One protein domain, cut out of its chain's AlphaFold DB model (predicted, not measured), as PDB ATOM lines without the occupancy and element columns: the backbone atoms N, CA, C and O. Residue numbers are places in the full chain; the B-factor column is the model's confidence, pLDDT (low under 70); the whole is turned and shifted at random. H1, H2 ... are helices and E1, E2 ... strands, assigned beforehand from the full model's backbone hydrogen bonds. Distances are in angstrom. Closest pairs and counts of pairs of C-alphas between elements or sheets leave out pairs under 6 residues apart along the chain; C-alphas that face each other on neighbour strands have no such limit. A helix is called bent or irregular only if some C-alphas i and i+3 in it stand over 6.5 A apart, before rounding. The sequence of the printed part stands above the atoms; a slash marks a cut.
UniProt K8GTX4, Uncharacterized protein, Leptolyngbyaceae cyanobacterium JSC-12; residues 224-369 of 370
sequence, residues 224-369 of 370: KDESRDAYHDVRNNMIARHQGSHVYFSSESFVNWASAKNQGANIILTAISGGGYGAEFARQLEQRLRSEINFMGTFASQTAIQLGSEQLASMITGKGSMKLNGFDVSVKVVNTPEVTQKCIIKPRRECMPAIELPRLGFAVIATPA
ATOM      1  N   LYS A 224      -2.351  29.191 -47.456       52.56
ATOM      2  CA  LYS A 224      -3.570  28.549 -46.984       52.56
ATOM      3  C   LYS A 224      -4.430  29.634 -46.356       52.56
ATOM      4  O   LYS A 224      -3.969  30.303 -45.430       52.56
ATOM      5  N   ASP A 225      -5.647  29.803 -46.853       52.56
ATOM      6  CA  ASP A 225      -6.658  30.549 -46.117       52.56
ATOM      7  C   ASP A 225      -7.066  29.677 -44.920       52.56
ATOM      8  O   ASP A 225      -7.646  28.600 -45.068       52.56
ATOM      9  N   GLU A 226      -6.671  30.092 -43.723       62.47
ATOM     10  CA  GLU A 226      -7.219  29.569 -42.481       62.47
ATOM     11  C   GLU A 226      -8.360  30.497 -42.082       62.47
ATOM     12  O   GLU A 226      -8.146  31.599 -41.576       62.47
ATOM     13  N   SER A 227      -9.589  30.071 -42.376       64.88
ATOM     14  CA  SER A 227     -10.768  30.670 -41.770       64.88
ATOM     15  C   SER A 227     -11.037  29.974 -40.440       64.88
ATOM     16  O   SER A 227     -11.108  28.745 -40.348       64.88
ATOM     17  N   ARG A 228     -11.158  30.768 -39.381       74.88
ATOM     18  CA  ARG A 228     -11.663  30.315 -38.093       74.88
ATOM     19  C   ARG A 228     -12.959  31.048 -37.817       74.88
ATOM     20  O   ARG A 228     -12.987  32.269 -37.661       74.88
ATOM     21  N   ASP A 229     -14.026  30.276 -37.721       78.94
ATOM     22  CA  ASP A 229     -15.308  30.792 -37.290       78.94
ATOM     23  C   ASP A 229     -15.302  30.973 -35.758       78.94
ATOM     24  O   ASP A 229     -15.163  30.003 -35.010       78.94
ATOM     25  N   ALA A 230     -15.429  32.217 -35.279       82.50
ATOM     26  CA  ALA A 230     -15.490  32.514 -33.846       82.50
ATOM     27  C   ALA A 230     -16.895  32.328 -33.235       82.50
ATOM     28  O   ALA A 230     -17.078  32.590 -32.046       82.50
ATOM     29  N   TYR A 231     -17.897  31.891 -34.005       87.25
ATOM     30  CA  TYR A 231     -19.291  31.756 -33.573       87.25
ATOM     31  C   TYR A 231     -19.422  30.912 -32.304       87.25
ATOM     32  O   TYR A 231     -19.982  31.375 -31.308       87.25
ATOM     33  N   HIS A 232     -18.868  29.696 -32.305       87.12
ATOM     34  CA  HIS A 232     -18.958  28.803 -31.151       87.12
ATOM     35  C   HIS A 232     -18.204  29.347 -29.936       87.12
ATOM     36  O   HIS A 232     -18.725  29.271 -28.823       87.12
ATOM     37  N   ASP A 233     -17.033  29.952 -30.138       88.06
ATOM     38  CA  ASP A 233     -16.244  30.554 -29.059       88.06
ATOM     39  C   ASP A 233     -17.002  31.713 -28.404       88.06
ATOM     40  O   ASP A 233     -17.106  31.789 -27.179       88.06
ATOM     41  N   VAL A 234     -17.582  32.608 -29.208       87.75
ATOM     42  CA  VAL A 234     -18.353  33.757 -28.720       87.75
ATOM     43  C   VAL A 234     -19.647  33.305 -28.047       87.75
ATOM     44  O   VAL A 234     -19.954  33.788 -26.955       87.75
ATOM     45  N   ARG A 235     -20.376  32.348 -28.633       89.44
ATOM     46  CA  ARG A 235     -21.579  31.752 -28.032       89.44
ATOM     47  C   ARG A 235     -21.272  31.150 -26.664       89.44
ATOM     48  O   ARG A 235     -21.943  31.471 -25.684       89.44
ATOM     49  N   ASN A 236     -20.255  30.296 -26.589       89.75
ATOM     50  CA  ASN A 236     -19.892  29.605 -25.356       89.75
ATOM     51  C   ASN A 236     -19.386  30.594 -24.298       89.75
ATOM     52  O   ASN A 236     -19.785  30.496 -23.141       89.75
ATOM     53  N   ASN A 237     -18.598  31.601 -24.694       90.38
ATOM     54  CA  ASN A 237     -18.174  32.679 -23.799       90.38
ATOM     55  C   ASN A 237     -19.351  33.517 -23.287       90.38
ATOM     56  O   ASN A 237     -19.353  33.910 -22.123       90.38
ATOM     57  N   MET A 238     -20.354  33.798 -24.123       88.94
ATOM     58  CA  MET A 238     -21.553  34.514 -23.690       88.94
ATOM     59  C   MET A 238     -22.345  33.711 -22.661       88.94
ATOM     60  O   MET A 238     -22.715  34.262 -21.630       88.94
ATOM     61  N   ILE A 239     -22.541  32.411 -22.881       87.38
ATOM     62  CA  ILE A 239     -23.201  31.533 -21.903       87.38
ATOM     63  C   ILE A 239     -22.386  31.477 -20.601       87.38
ATOM     64  O   ILE A 239     -22.925  31.677 -19.516       87.38
ATOM     65  N   ALA A 240     -21.068  31.288 -20.700       88.62
ATOM     66  CA  ALA A 240     -20.183  31.171 -19.544       88.62
ATOM     67  C   ALA A 240     -20.047  32.467 -18.728       88.62
ATOM     68  O   ALA A 240     -19.806  32.394 -17.529       88.62
ATOM     69  N   ARG A 241     -20.193  33.651 -19.339       88.50
ATOM     70  CA  ARG A 241     -20.137  34.950 -18.638       88.50
ATOM     71  C   ARG A 241     -21.427  35.304 -17.898       88.50
ATOM     72  O   ARG A 241     -21.410  36.212 -17.073       88.50
ATOM     73  N   HIS A 242     -22.519  34.602 -18.179       88.31
ATOM     74  CA  HIS A 242     -23.830  34.816 -17.568       88.31
ATOM     75  C   HIS A 242     -24.259  33.577 -16.766       88.31
ATOM     76  O   HIS A 242     -25.363  33.060 -16.929       88.31
ATOM     77  N   GLN A 243     -23.364  33.086 -15.897       81.12
ATOM     78  CA  GLN A 243     -23.661  31.956 -15.009       81.12
ATOM     79  C   GLN A 243     -24.830  32.309 -14.082       81.12
ATOM     80  O   GLN A 243     -24.820  33.355 -13.436       81.12
ATOM     81  N   GLY A 244     -25.836  31.435 -14.024       83.88
ATOM     82  CA  GLY A 244     -27.069  31.668 -13.263       83.88
ATOM     83  C   GLY A 244     -28.186  32.379 -14.040       83.88
ATOM     84  O   GLY A 244     -29.273  32.547 -13.496       83.88
ATOM     85  N   SER A 245     -27.955  32.748 -15.304       89.38
ATOM     86  CA  SER A 245     -28.984  33.243 -16.224       89.38
ATOM     87  C   SER A 245     -29.284  32.203 -17.308       89.38
ATOM     88  O   SER A 245     -28.423  31.405 -17.682       89.38
ATOM     89  N   HIS A 246     -30.487  32.251 -17.877       89.62
ATOM     90  CA  HIS A 246     -30.784  31.541 -19.119       89.62
ATOM     91  C   HIS A 246     -30.343  32.408 -20.294       89.62
ATOM     92  O   HIS A 246     -30.702  33.585 -20.374       89.62
ATOM     93  N   VAL A 247     -29.556  31.838 -21.206       89.75
ATOM     94  CA  VAL A 247     -29.009  32.563 -22.355       89.75
ATOM     95  C   VAL A 247     -29.418  31.867 -23.642       89.75
ATOM     96  O   VAL A 247     -29.047  30.720 -23.884       89.75
ATOM     97  N   TYR A 248     -30.142  32.587 -24.490       90.69
ATOM     98  CA  TYR A 248     -30.268  32.252 -25.900       90.69
ATOM     99  C   TYR A 248     -29.216  33.030 -26.682       90.69
ATOM    100  O   TYR A 248     -29.066  34.235 -26.492       90.69
ATOM    101  N   PHE A 249     -28.506  32.353 -27.574       91.25
ATOM    102  CA  PHE A 249     -27.600  32.991 -28.518       91.25
ATOM    103  C   PHE A 249     -28.134  32.757 -29.924       91.25
ATOM    104  O   PHE A 249     -28.516  31.630 -30.239       91.25
ATOM    105  N   SER A 250     -28.147  33.804 -30.745       87.69
ATOM    106  CA  SER A 250     -28.635  33.741 -32.120       87.69
ATOM    107  C   SER A 250     -27.975  32.610 -32.907       87.69
ATOM    108  O   SER A 250     -26.784  32.336 -32.742       87.69
ATOM    109  N   SER A 251     -28.735  31.979 -33.788       85.06
ATOM    110  CA  SER A 251     -28.319  30.907 -34.672       85.06
ATOM    111  C   SER A 251     -27.169  31.346 -35.577       85.06
ATOM    112  O   SER A 251     -27.013  32.518 -35.928       85.06
ATOM    113  N   GLU A 252     -26.359  30.380 -35.990       80.94
ATOM    114  CA  GLU A 252     -25.279  30.615 -36.949       80.94
ATOM    115  C   GLU A 252     -25.828  31.132 -38.290       80.94
ATOM    116  O   GLU A 252     -25.239  32.005 -38.923       80.94
ATOM    117  N   SER A 253     -27.022  30.674 -38.686       77.00
ATOM    118  CA  SER A 253     -27.738  31.175 -39.865       77.00
ATOM    119  C   SER A 253     -28.055  32.669 -39.757       77.00
ATOM    120  O   SER A 253     -27.884  33.406 -40.732       77.00
ATOM    121  N   PHE A 254     -28.507  33.134 -38.589       78.75
ATOM    122  CA  PHE A 254     -28.747  34.556 -38.353       78.75
ATOM    123  C   PHE A 254     -27.444  35.357 -38.439       78.75
ATOM    124  O   PHE A 254     -27.382  36.359 -39.153       78.75
ATOM    125  N   VAL A 255     -26.388  34.874 -37.779       82.62
ATOM    126  CA  VAL A 255     -25.059  35.503 -37.778       82.62
ATOM    127  C   VAL A 255     -24.484  35.628 -39.190       82.62
ATOM    128  O   VAL A 255     -23.976  36.683 -39.573       82.62
ATOM    129  N   ASN A 256     -24.615  34.582 -40.007       77.75
ATOM    130  CA  ASN A 256     -24.133  34.580 -41.385       77.75
ATOM    131  C   ASN A 256     -24.938  35.527 -42.284       77.75
ATOM    132  O   ASN A 256     -24.360  36.230 -43.122       77.75
ATOM    133  N   TRP A 257     -26.261  35.604 -42.098       79.19
ATOM    134  CA  TRP A 257     -27.084  36.615 -42.766       79.19
ATOM    135  C   TRP A 257     -26.661  38.036 -42.369       79.19
ATOM    136  O   TRP A 257     -26.533  38.891 -43.245       79.19
ATOM    137  N   ALA A 258     -26.370  38.274 -41.091       71.56
ATOM    138  CA  ALA A 258     -25.970  39.572 -40.553       71.56
ATOM    139  C   ALA A 258     -24.448  39.826 -40.637       71.56
ATOM    140  O   ALA A 258     -23.839  40.403 -39.733       71.56
ATOM    141  N   SER A 259     -23.818  39.395 -41.731       71.31
ATOM    142  CA  SER A 259     -22.393  39.597 -42.007       71.31
ATOM    143  C   SER A 259     -22.137  40.846 -42.852       71.31
ATOM    144  O   SER A 259     -22.988  41.267 -43.640       71.31
ATOM    145  N   ALA A 260     -20.924  41.405 -42.767       62.25
ATOM    146  CA  ALA A 260     -20.507  42.522 -43.623       62.25
ATOM    147  C   ALA A 260     -20.629  42.212 -45.131       62.25
ATOM    148  O   ALA A 260     -20.857  43.122 -45.926       62.25
ATOM    149  N   LYS A 261     -20.537  40.932 -45.517       61.91
ATOM    150  CA  LYS A 261     -20.723  40.449 -46.893       61.91
ATOM    151  C   LYS A 261     -22.163  40.610 -47.393       61.91
ATOM    152  O   LYS A 261     -22.367  40.879 -48.571       61.91
ATOM    153  N   ASN A 262     -23.139  40.455 -46.502       56.03
ATOM    154  CA  ASN A 262     -24.559  40.417 -46.849       56.03
ATOM    155  C   ASN A 262     -25.295  41.723 -46.518       56.03
ATOM    156  O   ASN A 262     -26.271  42.049 -47.183       56.03
ATOM    157  N   GLN A 263     -24.836  42.465 -45.505       58.50
ATOM    158  CA  GLN A 263     -25.482  43.692 -45.015       58.50
ATOM    159  C   GLN A 263     -24.622  44.951 -45.213       58.50
ATOM    160  O   GLN A 263     -25.088  46.055 -44.954       58.50
ATOM    161  N   GLY A 264     -23.375  44.817 -45.679       50.34
ATOM    162  CA  GLY A 264     -22.436  45.930 -45.839       50.34
ATOM    163  C   GLY A 264     -21.758  46.351 -44.527       50.34
ATOM    164  O   GLY A 264     -22.371  46.401 -43.461       50.34
ATOM    165  N   ALA A 265     -20.466  46.688 -44.594       53.84
ATOM    166  CA  ALA A 265     -19.630  46.957 -43.416       53.84
ATOM    167  C   ALA A 265     -20.135  48.119 -42.532       53.84
ATOM    168  O   ALA A 265     -20.056  48.043 -41.305       53.84
ATOM    169  N   ASN A 266     -20.705  49.167 -43.137       47.88
ATOM    170  CA  ASN A 266     -21.165  50.362 -42.418       47.88
ATOM    171  C   ASN A 266     -22.359  50.081 -41.493       47.88
ATOM    172  O   ASN A 266     -22.443  50.648 -40.403       47.88
ATOM    173  N   ILE A 267     -23.261  49.182 -41.891       56.62
ATOM    174  CA  ILE A 267     -24.433  48.807 -41.089       56.62
ATOM    175  C   ILE A 267     -23.993  48.008 -39.855       56.62
ATOM    176  O   ILE A 267     -24.446  48.277 -38.741       56.62
ATOM    177  N   ILE A 268     -23.035  47.095 -40.030       55.28
ATOM    178  CA  ILE A 268     -22.485  46.269 -38.950       55.28
ATOM    179  C   ILE A 268     -21.732  47.111 -37.912       55.28
ATOM    180  O   ILE A 268     -21.954  46.968 -36.708       55.28
ATOM    181  N   LEU A 269     -20.878  48.033 -38.366       53.47
ATOM    182  CA  LEU A 269     -20.129  48.934 -37.483       53.47
ATOM    183  C   LEU A 269     -21.058  49.839 -36.666       53.47
ATOM    184  O   LEU A 269     -20.825  50.053 -35.474       53.47
ATOM    185  N   THR A 270     -22.137  50.328 -37.280       58.06
ATOM    186  CA  THR A 270     -23.139  51.170 -36.612       58.06
ATOM    187  C   THR A 270     -23.883  50.392 -35.522       58.06
ATOM    188  O   THR A 270     -24.036  50.886 -34.408       58.06
ATOM    189  N   ALA A 271     -24.249  49.135 -35.783       57.50
ATOM    190  CA  ALA A 271     -24.915  48.266 -34.813       57.50
ATOM    191  C   ALA A 271     -24.048  47.955 -33.576       57.50
ATOM    192  O   ALA A 271     -24.524  48.014 -32.442       57.50
ATOM    193  N   ILE A 272     -22.755  47.674 -33.779       57.69
ATOM    194  CA  ILE A 272     -21.806  47.365 -32.692       57.69
ATOM    195  C   ILE A 272     -21.478  48.623 -31.874       57.69
ATOM    196  O   ILE A 272     -21.416  48.572 -30.644       57.69
ATOM    197  N   SER A 273     -21.291  49.764 -32.543       54.94
ATOM    198  CA  SER A 273     -21.012  51.051 -31.886       54.94
ATOM    199  C   SER A 273     -22.250  51.677 -31.226       54.94
ATOM    200  O   SER A 273     -22.119  52.571 -30.387       54.94
ATOM    201  N   GLY A 274     -23.449  51.155 -31.515       53.94
ATOM    202  CA  GLY A 274     -24.719  51.617 -30.956       53.94
ATOM    203  C   GLY A 274     -25.270  52.878 -31.623       53.94
ATOM    204  O   GLY A 274     -25.948  53.652 -30.952       53.94
ATOM    205  N   GLY A 275     -24.947  53.098 -32.898       56.56
ATOM    206  CA  GLY A 275     -25.566  54.124 -33.733       56.56
ATOM    207  C   GLY A 275     -26.939  53.704 -34.271       56.56
ATOM    208  O   GLY A 275     -27.396  52.579 -34.069       56.56
ATOM    209  N   GLY A 276     -27.615  54.636 -34.946       55.47
ATOM    210  CA  GLY A 276     -28.963  54.425 -35.479       55.47
ATOM    211  C   GLY A 276     -28.997  53.468 -36.671       55.47
ATOM    212  O   GLY A 276     -28.144  53.523 -37.554       55.47
ATOM    213  N   TYR A 277     -30.013  52.611 -36.716       63.78
ATOM    214  CA  TYR A 277     -30.243  51.693 -37.829       63.78
ATOM    215  C   TYR A 277     -31.044  52.380 -38.940       63.78
ATOM    216  O   TYR A 277     -31.983  53.125 -38.667       63.78
ATOM    217  N   GLY A 278     -30.707  52.105 -40.203       65.12
ATOM    218  CA  GLY A 278     -31.541  52.526 -41.330       65.12
ATOM    219  C   GLY A 278     -32.890  51.797 -41.325       65.12
ATOM    220  O   GLY A 278     -32.954  50.620 -40.963       65.12
ATOM    221  N   ALA A 279     -33.957  52.467 -41.768       65.31
ATOM    222  CA  ALA A 279     -35.318  51.913 -41.779       65.31
ATOM    223  C   ALA A 279     -35.422  50.579 -42.548       65.31
ATOM    224  O   ALA A 279     -36.081  49.646 -42.097       65.31
ATOM    225  N   GLU A 280     -34.706  50.455 -43.668       63.47
ATOM    226  CA  GLU A 280     -34.696  49.227 -44.470       63.47
ATOM    227  C   GLU A 280     -33.978  48.066 -43.763       63.47
ATOM    228  O   GLU A 280     -34.430  46.924 -43.829       63.47
ATOM    229  N   PHE A 281     -32.909  48.342 -43.009       69.75
ATOM    230  CA  PHE A 281     -32.254  47.312 -42.203       69.75
ATOM    231  C   PHE A 281     -33.145  46.862 -41.042       69.75
ATOM    232  O   PHE A 281     -33.258  45.666 -40.795       69.75
ATOM    233  N   ALA A 282     -33.815  47.795 -40.358       71.12
ATOM    234  CA  ALA A 282     -34.750  47.462 -39.282       71.12
ATOM    235  C   ALA A 282     -35.886  46.546 -39.782       71.12
ATOM    236  O   ALA A 282     -36.213  45.554 -39.130       71.12
ATOM    237  N   ARG A 283     -36.409  46.814 -40.987       73.25
ATOM    238  CA  ARG A 283     -37.408  45.967 -41.651       73.25
ATOM    239  C   ARG A 283     -36.880  44.555 -41.932       73.25
ATOM    240  O   ARG A 283     -37.556  43.569 -41.642       73.25
ATOM    241  N   GLN A 284     -35.678  44.434 -42.500       72.31
ATOM    242  CA  GLN A 284     -35.074  43.128 -42.797       72.31
ATOM    243  C   GLN A 284     -34.698  42.351 -41.528       72.31
ATOM    244  O   GLN A 284     -34.865  41.131 -41.480       72.31
ATOM    245  N   LEU A 285     -34.242  43.058 -40.491       79.88
ATOM    246  CA  LEU A 285     -33.974  42.503 -39.172       79.88
ATOM    247  C   LEU A 285     -35.240  41.868 -38.597       79.88
ATOM    248  O   LEU A 285     -35.207  40.697 -38.233       79.88
ATOM    249  N   GLU A 286     -36.364  42.582 -38.580       76.31
ATOM    250  CA  GLU A 286     -37.624  42.043 -38.062       76.31
ATOM    251  C   GLU A 286     -38.062  40.776 -38.818       76.31
ATOM    252  O   GLU A 286     -38.408  39.766 -38.198       76.31
ATOM    253  N   GLN A 287     -37.966  40.778 -40.154       75.62
ATOM    254  CA  GLN A 287     -38.279  39.603 -40.976       75.62
ATOM    255  C   GLN A 287     -37.403  38.396 -40.628       75.62
ATOM    256  O   GLN A 287     -37.889  37.264 -40.595       75.62
ATOM    257  N   ARG A 288     -36.118  38.618 -40.344       81.56
ATOM    258  CA  ARG A 288     -35.203  37.542 -39.950       81.56
ATOM    259  C   ARG A 288     -35.419  37.076 -38.523       81.56
ATOM    260  O   ARG A 288     -35.355  35.876 -38.280       81.56
ATOM    261  N   LEU A 289     -35.772  37.976 -37.612       82.19
ATOM    262  CA  LEU A 289     -36.120  37.614 -36.242       82.19
ATOM    263  C   LEU A 289     -37.369  36.729 -36.172       82.19
ATOM    264  O   LEU A 289     -37.418  35.837 -35.334       82.19
ATOM    265  N   ARG A 290     -38.337  36.877 -37.088       78.31
ATOM    266  CA  ARG A 290     -39.485  35.950 -37.178       78.31
ATOM    267  C   ARG A 290     -39.056  34.500 -37.414       78.31
ATOM    268  O   ARG A 290     -39.618  33.592 -36.814       78.31
ATOM    269  N   SER A 291     -38.043  34.285 -38.255       75.81
ATOM    270  CA  SER A 291     -37.445  32.958 -38.456       75.81
ATOM    271  C   SER A 291     -36.674  32.484 -37.224       75.81
ATOM    272  O   SER A 291     -36.602  31.287 -36.966       75.81
ATOM    273  N   GLU A 292     -36.075  33.419 -36.494       75.69
ATOM    274  CA  GLU A 292     -35.186  33.148 -35.370       75.69
ATOM    275  C   GLU A 292     -35.939  32.720 -34.103       75.69
ATOM    276  O   GLU A 292     -35.464  31.872 -33.353       75.69
ATOM    277  N   ILE A 293     -37.157  33.232 -33.903       75.06
ATOM    278  CA  ILE A 293     -38.030  32.879 -32.771       75.06
ATOM    279  C   ILE A 293     -38.291  31.371 -32.698       75.06
ATOM    280  O   ILE A 293     -38.342  30.810 -31.603       75.06
ATOM    281  N   ASN A 294     -38.369  30.683 -33.840       70.69
ATOM    282  CA  ASN A 294     -38.561  29.230 -33.875       70.69
ATOM    283  C   ASN A 294     -37.398  28.464 -33.218       70.69
ATOM    284  O   ASN A 294     -37.602  27.390 -32.656       70.69
ATOM    285  N   PHE A 295     -36.184  29.023 -33.237       74.50
ATOM    286  CA  PHE A 295     -35.007  28.427 -32.603       74.50
ATOM    287  C   PHE A 295     -34.917  28.739 -31.101       74.50
ATOM    288  O   PHE A 295     -34.157  28.091 -30.381       74.50
ATOM    289  N   MET A 296     -35.737  29.665 -30.592       79.75
ATOM    290  CA  MET A 296     -35.799  30.015 -29.169       79.75
ATOM    291  C   MET A 296     -36.643  29.043 -28.330       79.75
ATOM    292  O   MET A 296     -36.791  29.262 -27.129       79.75
ATOM    293  N   GLY A 297     -37.171  27.957 -28.909       72.56
ATOM    294  CA  GLY A 297     -38.072  27.023 -28.219       72.56
ATOM    295  C   GLY A 297     -37.531  26.505 -26.880       72.56
ATOM    296  O   GLY A 297     -38.237  26.540 -25.875       72.56
ATOM    297  N   THR A 298     -36.253  26.117 -26.820       76.00
ATOM    298  CA  THR A 298     -35.625  25.661 -25.567       76.00
ATOM    299  C   THR A 298     -35.549  26.778 -24.527       76.00
ATOM    300  O   THR A 298     -35.882  26.562 -23.363       76.00
ATOM    301  N   PHE A 299     -35.172  27.991 -24.935       81.38
ATOM    302  CA  PHE A 299     -35.131  29.152 -24.043       81.38
ATOM    303  C   PHE A 299     -36.524  29.487 -23.496       81.38
ATOM    304  O   PHE A 299     -36.684  29.679 -22.290       81.38
ATOM    305  N   ALA A 300     -37.541  29.480 -24.362       81.50
ATOM    306  CA  ALA A 300     -38.927  29.712 -23.974       81.50
ATOM    307  C   ALA A 300     -39.439  28.624 -23.019       81.50
ATOM    308  O   ALA A 300     -40.108  28.942 -22.043       81.50
ATOM    309  N   SER A 301     -39.071  27.357 -23.230       79.19
ATOM    310  CA  SER A 301     -39.466  26.262 -22.332       79.19
ATOM    311  C   SER A 301     -38.854  26.372 -20.930       79.19
ATOM    312  O   SER A 301     -39.488  25.985 -19.955       79.19
ATOM    313  N   GLN A 302     -37.643  26.929 -20.814       81.50
ATOM    314  CA  GLN A 302     -36.935  27.071 -19.537       81.50
ATOM    315  C   GLN A 302     -37.358  28.310 -18.745       81.50
ATOM    316  O   GLN A 302     -37.311  28.302 -17.521       81.50
ATOM    317  N   THR A 303     -37.745  29.378 -19.441       83.06
ATOM    318  CA  THR A 303     -38.029  30.685 -18.824       83.06
ATOM    319  C   THR A 303     -39.514  31.046 -18.826       83.06
ATOM    320  O   THR A 303     -39.910  32.009 -18.176       83.06
ATOM    321  N   ALA A 304     -40.335  30.314 -19.585       82.81
ATOM    322  CA  ALA A 304     -41.702  30.678 -19.962       82.81
ATOM    323  C   ALA A 304     -41.817  32.043 -20.676       82.81
ATOM    324  O   ALA A 304     -42.907  32.602 -20.766       82.81
ATOM    325  N   ILE A 305     -40.713  32.608 -21.181       82.06
ATOM    326  CA  ILE A 305     -40.695  33.910 -21.859       82.06
ATOM    327  C   ILE A 305     -40.878  33.710 -23.365       82.06
ATOM    328  O   ILE A 305     -40.096  33.012 -24.012       82.06
ATOM    329  N   GLN A 306     -41.883  34.378 -23.934       80.62
ATOM    330  CA  GLN A 306     -42.091  34.481 -25.378       80.62
ATOM    331  C   GLN A 306     -41.848  35.926 -25.815       80.62
ATOM    332  O   GLN A 306     -42.580  36.827 -25.413       80.62
ATOM    333  N   LEU A 307     -40.807  36.149 -26.621       81.38
ATOM    334  CA  LEU A 307     -40.504  37.457 -27.200       81.38
ATOM    335  C   LEU A 307     -40.994  37.503 -28.645       81.38
ATOM    336  O   LEU A 307     -40.631  36.649 -29.455       81.38
ATOM    337  N   GLY A 308     -41.794  38.517 -28.976       82.06
ATOM    338  CA  GLY A 308     -42.166  38.804 -30.362       82.06
ATOM    339  C   GLY A 308     -40.996  39.385 -31.162       82.06
ATOM    340  O   GLY A 308     -40.065  39.962 -30.596       82.06
ATOM    341  N   SER A 309     -41.050  39.297 -32.495       80.12
ATOM    342  CA  SER A 309     -39.976  39.804 -33.370       80.12
ATOM    343  C   SER A 309     -39.798  41.315 -33.251       80.12
ATOM    344  O   SER A 309     -38.671  41.796 -33.259       80.12
ATOM    345  N   GLU A 310     -40.895  42.055 -33.078       81.38
ATOM    346  CA  GLU A 310     -40.897  43.511 -32.879       81.38
ATOM    347  C   GLU A 310     -40.295  43.909 -31.522       81.38
ATOM    348  O   GLU A 310     -39.516  44.858 -31.423       81.38
ATOM    349  N   GLN A 311     -40.598  43.148 -30.465       84.25
ATOM    350  CA  GLN A 311     -40.011  43.356 -29.139       84.25
ATOM    351  C   GLN A 311     -38.510  43.068 -29.163       84.25
ATOM    352  O   GLN A 311     -37.712  43.867 -28.689       84.25
ATOM    353  N   LEU A 312     -38.109  41.966 -29.790       83.31
ATOM    354  CA  LEU A 312     -36.707  41.603 -29.921       83.31
ATOM    355  C   LEU A 312     -35.942  42.631 -30.773       83.31
ATOM    356  O   LEU A 312     -34.854  43.058 -30.388       83.31
ATOM    357  N   ALA A 313     -36.534  43.103 -31.876       82.25
ATOM    358  CA  ALA A 313     -35.975  44.174 -32.699       82.25
ATOM    359  C   ALA A 313     -35.827  45.482 -31.908       82.25
ATOM    360  O   ALA A 313     -34.778  46.123 -31.972       82.25
ATOM    361  N   SER A 314     -36.835  45.874 -31.125       81.81
ATOM    362  CA  SER A 314     -36.763  47.092 -30.309       81.81
ATOM    363  C   SER A 314     -35.724  46.983 -29.189       81.81
ATOM    364  O   SER A 314     -35.009  47.946 -28.928       81.81
ATOM    365  N   MET A 315     -35.532  45.806 -28.589       84.50
ATOM    366  CA  MET A 315     -34.470  45.588 -27.599       84.50
ATOM    367  C   MET A 315     -33.066  45.597 -28.225       84.50
ATOM    368  O   MET A 315     -32.143  46.165 -27.639       84.50
ATOM    369  N   ILE A 316     -32.909  45.038 -29.432       80.75
ATOM    370  CA  ILE A 316     -31.659  45.076 -30.215       80.75
ATOM    371  C   ILE A 316     -31.292  46.514 -30.603       80.75
ATOM    372  O   ILE A 316     -30.120  46.894 -30.557       80.75
ATOM    373  N   THR A 317     -32.286  47.317 -30.984       74.50
ATOM    374  CA  THR A 317     -32.077  48.674 -31.510       74.50
ATOM    375  C   THR A 317     -32.070  49.761 -30.434       74.50
ATOM    376  O   THR A 317     -31.357  50.751 -30.576       74.50
ATOM    377  N   GLY A 318     -32.809  49.571 -29.340       67.12
ATOM    378  CA  GLY A 318     -33.065  50.578 -28.307       67.12
ATOM    379  C   GLY A 318     -32.328  50.380 -26.979       67.12
ATOM    380  O   GLY A 318     -32.496  51.204 -26.086       67.12
ATOM    381  N   LYS A 319     -31.511  49.323 -26.826       61.94
ATOM    382  CA  LYS A 319     -30.804  48.973 -25.569       61.94
ATOM    383  C   LYS A 319     -31.743  48.951 -24.349       61.94
ATOM    384  O   LYS A 319     -31.495  49.624 -23.350       61.94
ATOM    385  N   GLY A 320     -32.817  48.170 -24.439       66.62
ATOM    386  CA  GLY A 320     -33.770  47.972 -23.345       66.62
ATOM    387  C   GLY A 320     -33.534  46.667 -22.585       66.62
ATOM    388  O   GLY A 320     -33.178  45.651 -23.185       66.62
ATOM    389  N   SER A 321     -33.768  46.687 -21.272       78.69
ATOM    390  CA  SER A 321     -34.099  45.485 -20.503       78.69
ATOM    391  C   SER A 321     -35.561  45.544 -20.070       78.69
ATOM    392  O   SER A 321     -36.164  46.619 -20.019       78.69
ATOM    393  N   MET A 322     -36.159  44.388 -19.809       86.00
ATOM    394  CA  MET A 322     -37.559  44.282 -19.424       86.00
ATOM    395  C   MET A 322     -37.760  43.181 -18.395       86.00
ATOM    396  O   MET A 322     -37.140  42.125 -18.470       86.00
ATOM    397  N   LYS A 323     -38.671  43.412 -17.450       85.12
ATOM    398  CA  LYS A 323     -39.048  42.399 -16.463       85.12
ATOM    399  C   LYS A 323     -40.169  41.532 -17.024       85.12
ATOM    400  O   LYS A 323     -41.248  42.047 -17.302       85.12
ATOM    401  N   LEU A 324     -39.921  40.235 -17.175       84.62
ATOM    402  CA  LEU A 324     -40.884  39.260 -17.687       84.62
ATOM    403  C   LEU A 324     -40.818  37.981 -16.858       84.62
ATOM    404  O   LEU A 324     -39.739  37.430 -16.673       84.62
ATOM    405  N   ASN A 325     -41.968  37.499 -16.385       82.31
ATOM    406  CA  ASN A 325     -42.116  36.193 -15.724       82.31
ATOM    407  C   ASN A 325     -41.088  35.919 -14.610       82.31
ATOM    408  O   ASN A 325     -40.571  34.814 -14.488       82.31
ATOM    409  N   GLY A 326     -40.775  36.936 -13.801       85.25
ATOM    410  CA  GLY A 326     -39.795  36.813 -12.718       85.25
ATOM    411  C   GLY A 326     -38.330  36.877 -13.167       85.25
ATOM    412  O   GLY A 326     -37.448  36.614 -12.360       85.25
ATOM    413  N   PHE A 327     -38.051  37.260 -14.414       90.00
ATOM    414  CA  PHE A 327     -36.707  37.492 -14.942       90.00
ATOM    415  C   PHE A 327     -36.518  38.952 -15.369       90.00
ATOM    416  O   PHE A 327     -37.441  39.585 -15.878       90.00
ATOM    417  N   ASP A 328     -35.302  39.469 -15.213       91.44
ATOM    418  CA  ASP A 328     -34.813  40.639 -15.941       91.44
ATOM    419  C   ASP A 328     -34.201  40.167 -17.267       91.44
ATOM    420  O   ASP A 328     -33.196  39.444 -17.294       91.44
ATOM    421  N   VAL A 329     -34.867  40.515 -18.366       90.12
ATOM    422  CA  VAL A 329     -34.532  40.098 -19.726       90.12
ATOM    423  C   VAL A 329     -33.835  41.240 -20.440       90.12
ATOM    424  O   VAL A 329     -34.377  42.335 -20.561       90.12
ATOM    425  N   SER A 330     -32.651  40.979 -20.980       90.44
ATOM    426  CA  SER A 330     -31.907  41.938 -21.795       90.44
ATOM    427  C   SER A 330     -31.455  41.305 -23.103       90.44
ATOM    428  O   SER A 330     -31.229  40.094 -23.174       90.44
ATOM    429  N   VAL A 331     -31.314  42.128 -24.143       88.88
ATOM    430  CA  VAL A 331     -30.758  41.692 -25.426       88.88
ATOM    431  C   VAL A 331     -29.458  42.426 -25.683       88.88
ATOM    432  O   VAL A 331     -29.393  43.655 -25.634       88.88
ATOM    433  N   LYS A 332     -28.403  41.665 -25.959       87.62
ATOM    434  CA  LYS A 332     -27.077  42.198 -26.247       87.62
ATOM    435  C   LYS A 332     -26.689  41.866 -27.674       87.62
ATOM    436  O   LYS A 332     -26.660  40.698 -28.041       87.62
ATOM    437  N   VAL A 333     -26.337  42.884 -28.450       84.38
ATOM    438  CA  VAL A 333     -25.709  42.711 -29.764       84.38
ATOM    439  C   VAL A 333     -24.246  42.323 -29.560       84.38
ATOM    440  O   VAL A 333     -23.544  42.929 -28.747       84.38
ATOM    441  N   VAL A 334     -23.790  41.289 -30.264       84.81
ATOM    442  CA  VAL A 334     -22.460  40.696 -30.089       84.81
ATOM    443  C   VAL A 334     -21.772  40.580 -31.444       84.81
ATOM    444  O   VAL A 334     -22.381  40.141 -32.416       84.81
ATOM    445  N   ASN A 335     -20.494  40.953 -31.517       82.12
ATOM    446  CA  ASN A 335     -19.679  40.675 -32.697       82.12
ATOM    447  C   ASN A 335     -19.210  39.214 -32.669       82.12
ATOM    448  O   ASN A 335     -18.660  38.750 -31.671       82.12
ATOM    449  N   THR A 336     -19.411  38.511 -33.775       83.31
ATOM    450  CA  THR A 336     -19.051  37.102 -33.989       83.31
ATOM    451  C   THR A 336     -18.151  37.009 -35.218       83.31
ATOM    452  O   THR A 336     -18.582  36.537 -36.270       83.31
ATOM    453  N   PRO A 337     -16.919  37.538 -35.151       78.50
ATOM    454  CA  PRO A 337     -16.114  37.720 -36.345       78.50
ATOM    455  C   PRO A 337     -15.836  36.387 -37.044       78.50
ATOM    456  O   PRO A 337     -15.684  35.341 -36.411       78.50
ATOM    457  N   GLU A 338     -15.802  36.420 -38.368       77.56
ATOM    458  CA  GLU A 338     -15.113  35.394 -39.139       77.56
ATOM    459  C   GLU A 338     -13.650  35.820 -39.218       77.56
ATOM    460  O   GLU A 338     -13.325  36.884 -39.750       77.56
ATOM    461  N   VAL A 339     -12.763  35.029 -38.619       72.56
ATOM    462  CA  VAL A 339     -11.337  35.329 -38.628       72.56
ATOM    463  C   VAL A 339     -10.753  34.708 -39.877       72.56
ATOM    464  O   VAL A 339     -10.698  33.489 -39.994       72.56
ATOM    465  N   THR A 340     -10.316  35.546 -40.809       64.25
ATOM    466  CA  THR A 340      -9.641  35.073 -42.016       64.25
ATOM    467  C   THR A 340      -8.156  35.349 -41.883       64.25
ATOM    468  O   THR A 340      -7.746  36.489 -41.654       64.25
ATOM    469  N   GLN A 341      -7.338  34.313 -42.030       62.28
ATOM    470  CA  GLN A 341      -5.895  34.431 -41.944       62.28
ATOM    471  C   GLN A 341      -5.237  33.787 -43.159       62.28
ATOM    472  O   GLN A 341      -5.500  32.634 -43.486       62.28
ATOM    473  N   LYS A 342      -4.362  34.532 -43.839       56.19
ATOM    474  CA  LYS A 342      -3.566  33.985 -44.943       56.19
ATOM    475  C   LYS A 342      -2.241  33.478 -44.400       56.19
ATOM    476  O   LYS A 342      -1.431  34.276 -43.934       56.19
ATOM    477  N   CYS A 343      -2.024  32.170 -44.457       56.59
ATOM    478  CA  CYS A 343      -0.859  31.507 -43.879       56.59
ATOM    479  C   CYS A 343       0.106  30.984 -44.935       56.59
ATOM    480  O   CYS A 343      -0.305  30.240 -45.822       56.59
ATOM    481  N   ILE A 344       1.399  31.299 -44.805       55.34
ATOM    482  CA  ILE A 344       2.441  30.756 -45.677       55.34
ATOM    483  C   ILE A 344       2.689  29.279 -45.329       55.34
ATOM    484  O   ILE A 344       2.949  28.936 -44.177       55.34
ATOM    485  N   ILE A 345       2.600  28.377 -46.311       52.56
ATOM    486  CA  ILE A 345       2.636  26.926 -46.061       52.56
ATOM    487  C   ILE A 345       4.060  26.427 -45.727       52.56
ATOM    488  O   ILE A 345       4.180  25.489 -44.935       52.56
ATOM    489  N   LYS A 346       5.138  27.040 -46.263       49.44
ATOM    490  CA  LYS A 346       6.569  26.702 -46.016       49.44
ATOM    491  C   LYS A 346       7.510  27.865 -46.408       49.44
ATOM    492  O   LYS A 346       7.144  28.603 -47.320       49.44
ATOM    493  N   PRO A 347       8.738  27.993 -45.844       39.53
ATOM    494  CA  PRO A 347       9.397  27.136 -44.844       39.53
ATOM    495  C   PRO A 347       9.150  27.546 -43.380       39.53
ATOM    496  O   PRO A 347       9.410  26.750 -42.483       39.53
ATOM    497  N   ARG A 348       8.609  28.741 -43.128       47.34
ATOM    498  CA  ARG A 348       8.068  29.155 -41.826       47.34
ATOM    499  C   ARG A 348       6.567  29.369 -41.995       47.34
ATOM    500  O   ARG A 348       6.158  29.988 -42.974       47.34
ATOM    501  N   ARG A 349       5.751  28.823 -41.085       50.56
ATOM    502  CA  ARG A 349       4.318  29.149 -41.003       50.56
ATOM    503  C   ARG A 349       4.191  30.590 -40.518       50.56
ATOM    504  O   ARG A 349       4.009  30.840 -39.334       50.56
ATOM    505  N   GLU A 350       4.364  31.525 -41.435       56.25
ATOM    506  CA  GLU A 350       4.139  32.942 -41.194       56.25
ATOM    507  C   GLU A 350       2.757  33.266 -41.737       56.25
ATOM    508  O   GLU A 350       2.482  33.153 -42.932       56.25
ATOM    509  N   CYS A 351       1.848  33.568 -40.822       55.50
ATOM    510  CA  CYS A 351       0.504  33.970 -41.166       55.50
ATOM    511  C   CYS A 351       0.410  35.487 -41.096       55.50
ATOM    512  O   CYS A 351       0.885  36.098 -40.137       55.50
ATOM    513  N   MET A 352      -0.228  36.094 -42.097       53.38
ATOM    514  CA  MET A 352      -0.608  37.501 -42.012       53.38
ATOM    515  C   MET A 352      -1.461  37.718 -40.752       53.38
ATOM    516  O   MET A 352      -2.119  36.776 -40.300       53.38
ATOM    517  N   PRO A 353      -1.470  38.926 -40.169       55.31
ATOM    518  CA  PRO A 353      -2.366  39.242 -39.066       55.31
ATOM    519  C   PRO A 353      -3.807  38.849 -39.404       55.31
ATOM    520  O   PRO A 353      -4.266  39.055 -40.529       55.31
ATOM    521  N   ALA A 354      -4.487  38.249 -38.430       62.16
ATOM    522  CA  ALA A 354      -5.885  37.867 -38.538       62.16
ATOM    523  C   ALA A 354      -6.734  39.071 -38.968       62.16
ATOM    524  O   ALA A 354      -6.703  40.122 -38.327       62.16
ATOM    525  N   ILE A 355      -7.488  38.912 -40.054       60.00
ATOM    526  CA  ILE A 355      -8.488  39.890 -40.471       60.00
ATOM    527  C   ILE A 355      -9.818  39.424 -39.899       60.00
ATOM    528  O   ILE A 355     -10.358  38.395 -40.306       60.00
ATOM    529  N   GLU A 356     -10.340  40.181 -38.940       70.19
ATOM    530  CA  GLU A 356     -11.667  39.947 -38.386       70.19
ATOM    531  C   GLU A 356     -12.720  40.578 -39.295       70.19
ATOM    532  O   GLU A 356     -12.831  41.801 -39.395       70.19
ATOM    533  N   LEU A 357     -13.511  39.742 -39.962       68.50
ATOM    534  CA  LEU A 357     -14.686  40.186 -40.698       68.50
ATOM    535  C   LEU A 357     -15.883  40.176 -39.742       68.50
ATOM    536  O   LEU A 357     -16.306  39.102 -39.308       68.50
ATOM    537  N   PRO A 358     -16.438  41.343 -39.370       69.56
ATOM    538  CA  PRO A 358     -17.467  41.397 -38.348       69.56
ATOM    539  C   PRO A 358     -18.783  40.782 -38.843       69.56
ATOM    540  O   PRO A 358     -19.222  41.003 -39.980       69.56
ATOM    541  N   ARG A 359     -19.434  40.038 -37.945       83.31
ATOM    542  CA  ARG A 359     -20.787  39.493 -38.118       83.31
ATOM    543  C   ARG A 359     -21.594  39.751 -36.856       83.31
ATOM    544  O   ARG A 359     -21.077  39.599 -35.746       83.31
ATOM    545  N   LEU A 360     -22.851  40.144 -37.013       81.44
ATOM    546  CA  LEU A 360     -23.725  40.439 -35.884       81.44
ATOM    547  C   LEU A 360     -24.433  39.178 -35.405       81.44
ATOM    548  O   LEU A 360     -25.210  38.573 -36.134       81.44
ATOM    549  N   GLY A 361     -24.226  38.847 -34.140       87.12
ATOM    550  CA  GLY A 361     -25.131  38.007 -33.374       87.12
ATOM    551  C   GLY A 361     -25.872  38.825 -32.327       87.12
ATOM    552  O   GLY A 361     -25.567  39.996 -32.075       87.12
ATOM    553  N   PHE A 362     -26.824  38.188 -31.662       89.12
ATOM    554  CA  PHE A 362     -27.398  38.718 -30.434       89.12
ATOM    555  C   PHE A 362     -27.555  37.616 -29.390       89.12
ATOM    556  O   PHE A 362     -27.689  36.436 -29.713       89.12
ATOM    557  N   ALA A 363     -27.536  38.016 -28.126       91.12
ATOM    558  CA  ALA A 363     -27.821  37.149 -26.998       91.12
ATOM    559  C   ALA A 363     -29.026  37.692 -26.233       91.12
ATOM    560  O   ALA A 363     -29.032  38.868 -25.865       91.12
ATOM    561  N   VAL A 364     -30.020  36.842 -25.981       91.00
ATOM    562  CA  VAL A 364     -31.118  37.121 -25.050       91.00
ATOM    563  C   VAL A 364     -30.745  36.506 -23.714       91.00
ATOM    564  O   VAL A 364     -30.479  35.309 -23.631       91.00
ATOM    565  N   ILE A 365     -30.692  37.332 -22.679       92.38
ATOM    566  CA  ILE A 365     -30.233  36.948 -21.348       92.38
ATOM    567  C   ILE A 365     -31.390  37.181 -20.386       92.38
ATOM    568  O   ILE A 365     -31.776  38.328 -20.174       92.38
ATOM    569  N   ALA A 366     -31.922  36.108 -19.809       91.88
ATOM    570  CA  ALA A 366     -32.933  36.149 -18.760       91.88
ATOM    571  C   ALA A 366     -32.283  35.812 -17.418       91.88
ATOM    572  O   ALA A 366     -31.862  34.678 -17.180       91.88
ATOM    573  N   THR A 367     -32.188  36.807 -16.542       92.00
ATOM    574  CA  THR A 367     -31.604  36.660 -15.202       92.00
ATOM    575  C   THR A 367     -32.724  36.634 -14.171       92.00
ATOM    576  O   THR A 367     -33.559  37.535 -14.224       92.00
ATOM    577  N   PRO A 368     -32.793  35.649 -13.256       89.62
ATOM    578  CA  PRO A 368     -33.820  35.632 -12.217       89.62
ATOM    579  C   PRO A 368     -33.847  36.965 -11.462       89.62
ATOM    580  O   PRO A 368     -32.806  37.447 -11.004       89.62
ATOM    581  N   ALA A 369     -35.021  37.585 -11.373       81.62
ATOM    582  CA  ALA A 369     -35.211  38.786 -10.581       81.62
ATOM    583  C   ALA A 369     -35.023  38.412  -9.104       81.62
ATOM    584  O   ALA A 369     -35.631  37.455  -8.626       81.62
TER     585      ALA A 369
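Overview. This is residues 224 to 369 of the 370 residues of an uncharacterized protein of Leptolyngbyaceae cyanobacterium JSC-12 (UniProt K8GTX4). A four-stranded sheet, E2 E7 E4 E3, forms the core, with H1 packed over one face and H6 over the opposite face, while H5 sits beside edge strand E2. Two of its strands continue as E4 into E5 and E6 into E7, and E5 and E6 join E1 in a narrow three-stranded arm at one end that makes much of the length. The printed part has 146 residues, with six named helices and seven named strands in the order E1 H1 E2 H2 H3 H4 H5 H6 E3 E4 E5 E6 E7. The class is mixed, helices and strands; both sheets, E2 E7 E4 E3 and E1 E5 E6, are antiparallel. The whole is compact, with a radius of gyration of the C-alphas of 16.9 A, yet elongated, spanning 60 by 35 by 24 A.

Along the chain. E1 is residues 224 to 229, from C-alpha 224 at (-3.570, 28.549, -46.984). H1 is residues 231 to 241, 15.3 A long, and E2 residues 246 to 249. H2 is residues 252 to 257, H3 260 to 263 and H4 265 to 273. H5, residues 279 to 303, spans 31.4 A; it is irregular, C-alphas 295 and 298 being 7.6 A apart, with a kink of 65 degrees near residue 295. H6 is residues 309 to 318 and E3 321 to 324. E4 is residues 327 to 335, 24.8 A; E5 338 to 344, 19.3 A; E6 355 to 357. E7, residues 360 to 368, spans 26.2 A and ends at C-alpha 368 (-33.820, 35.632, -12.217).

Arrangement. E7 and E4 are antiparallel at 160 degrees, with N 332 and O 363 at 2.9 A. E2 and E7 have N 248 and O 364 at 2.9 A; the hairpin E3 and E4 has N 322 and O 329 at 2.8 A. The arrangement is three layers, helices on both faces of a sheet: H4, H5 and H6 on one face, H1 on the other. H1 runs along the strands over E2 and E7, 8.2 A high; its closest C-alphas to E2 are Ile 239 and Val 247, 5.9 A. H6 is over E4 at a height of 8.3 A, closest at Met 315 and Val 331, 5.8 A. H5 stands at the sheet's level. H5, with residues 282 to 293 alone, touches H6, closest at Leu 289 and Ser 309, 5.3 A. H2 is on the sheet, over none of its strands; H4 is over E4. H3 and H4 only just touch, only at the corner, with 3 pairs of C-alphas within 8 A. In the other sheet, E1 and E5 have N 226 and O 341 at 2.8 A; the hairpin E5 and E6 has N 340 and O 355 at 2.9 A. In H1, H2, H4 and H6 every O i to N i+4 pair is within hydrogen-bond range; in H5, 14 of 21 are, and H3 is too short for one.

Size, cuts and confidence. The two C-alphas farthest apart, Asn 325 and Pro 347, are 59.9 A apart. The printed part has no cut and no long link. Mean pLDDT of the printed part is 74.7; 47 residues are under 70, among them 260 to 281 and 340 to 355.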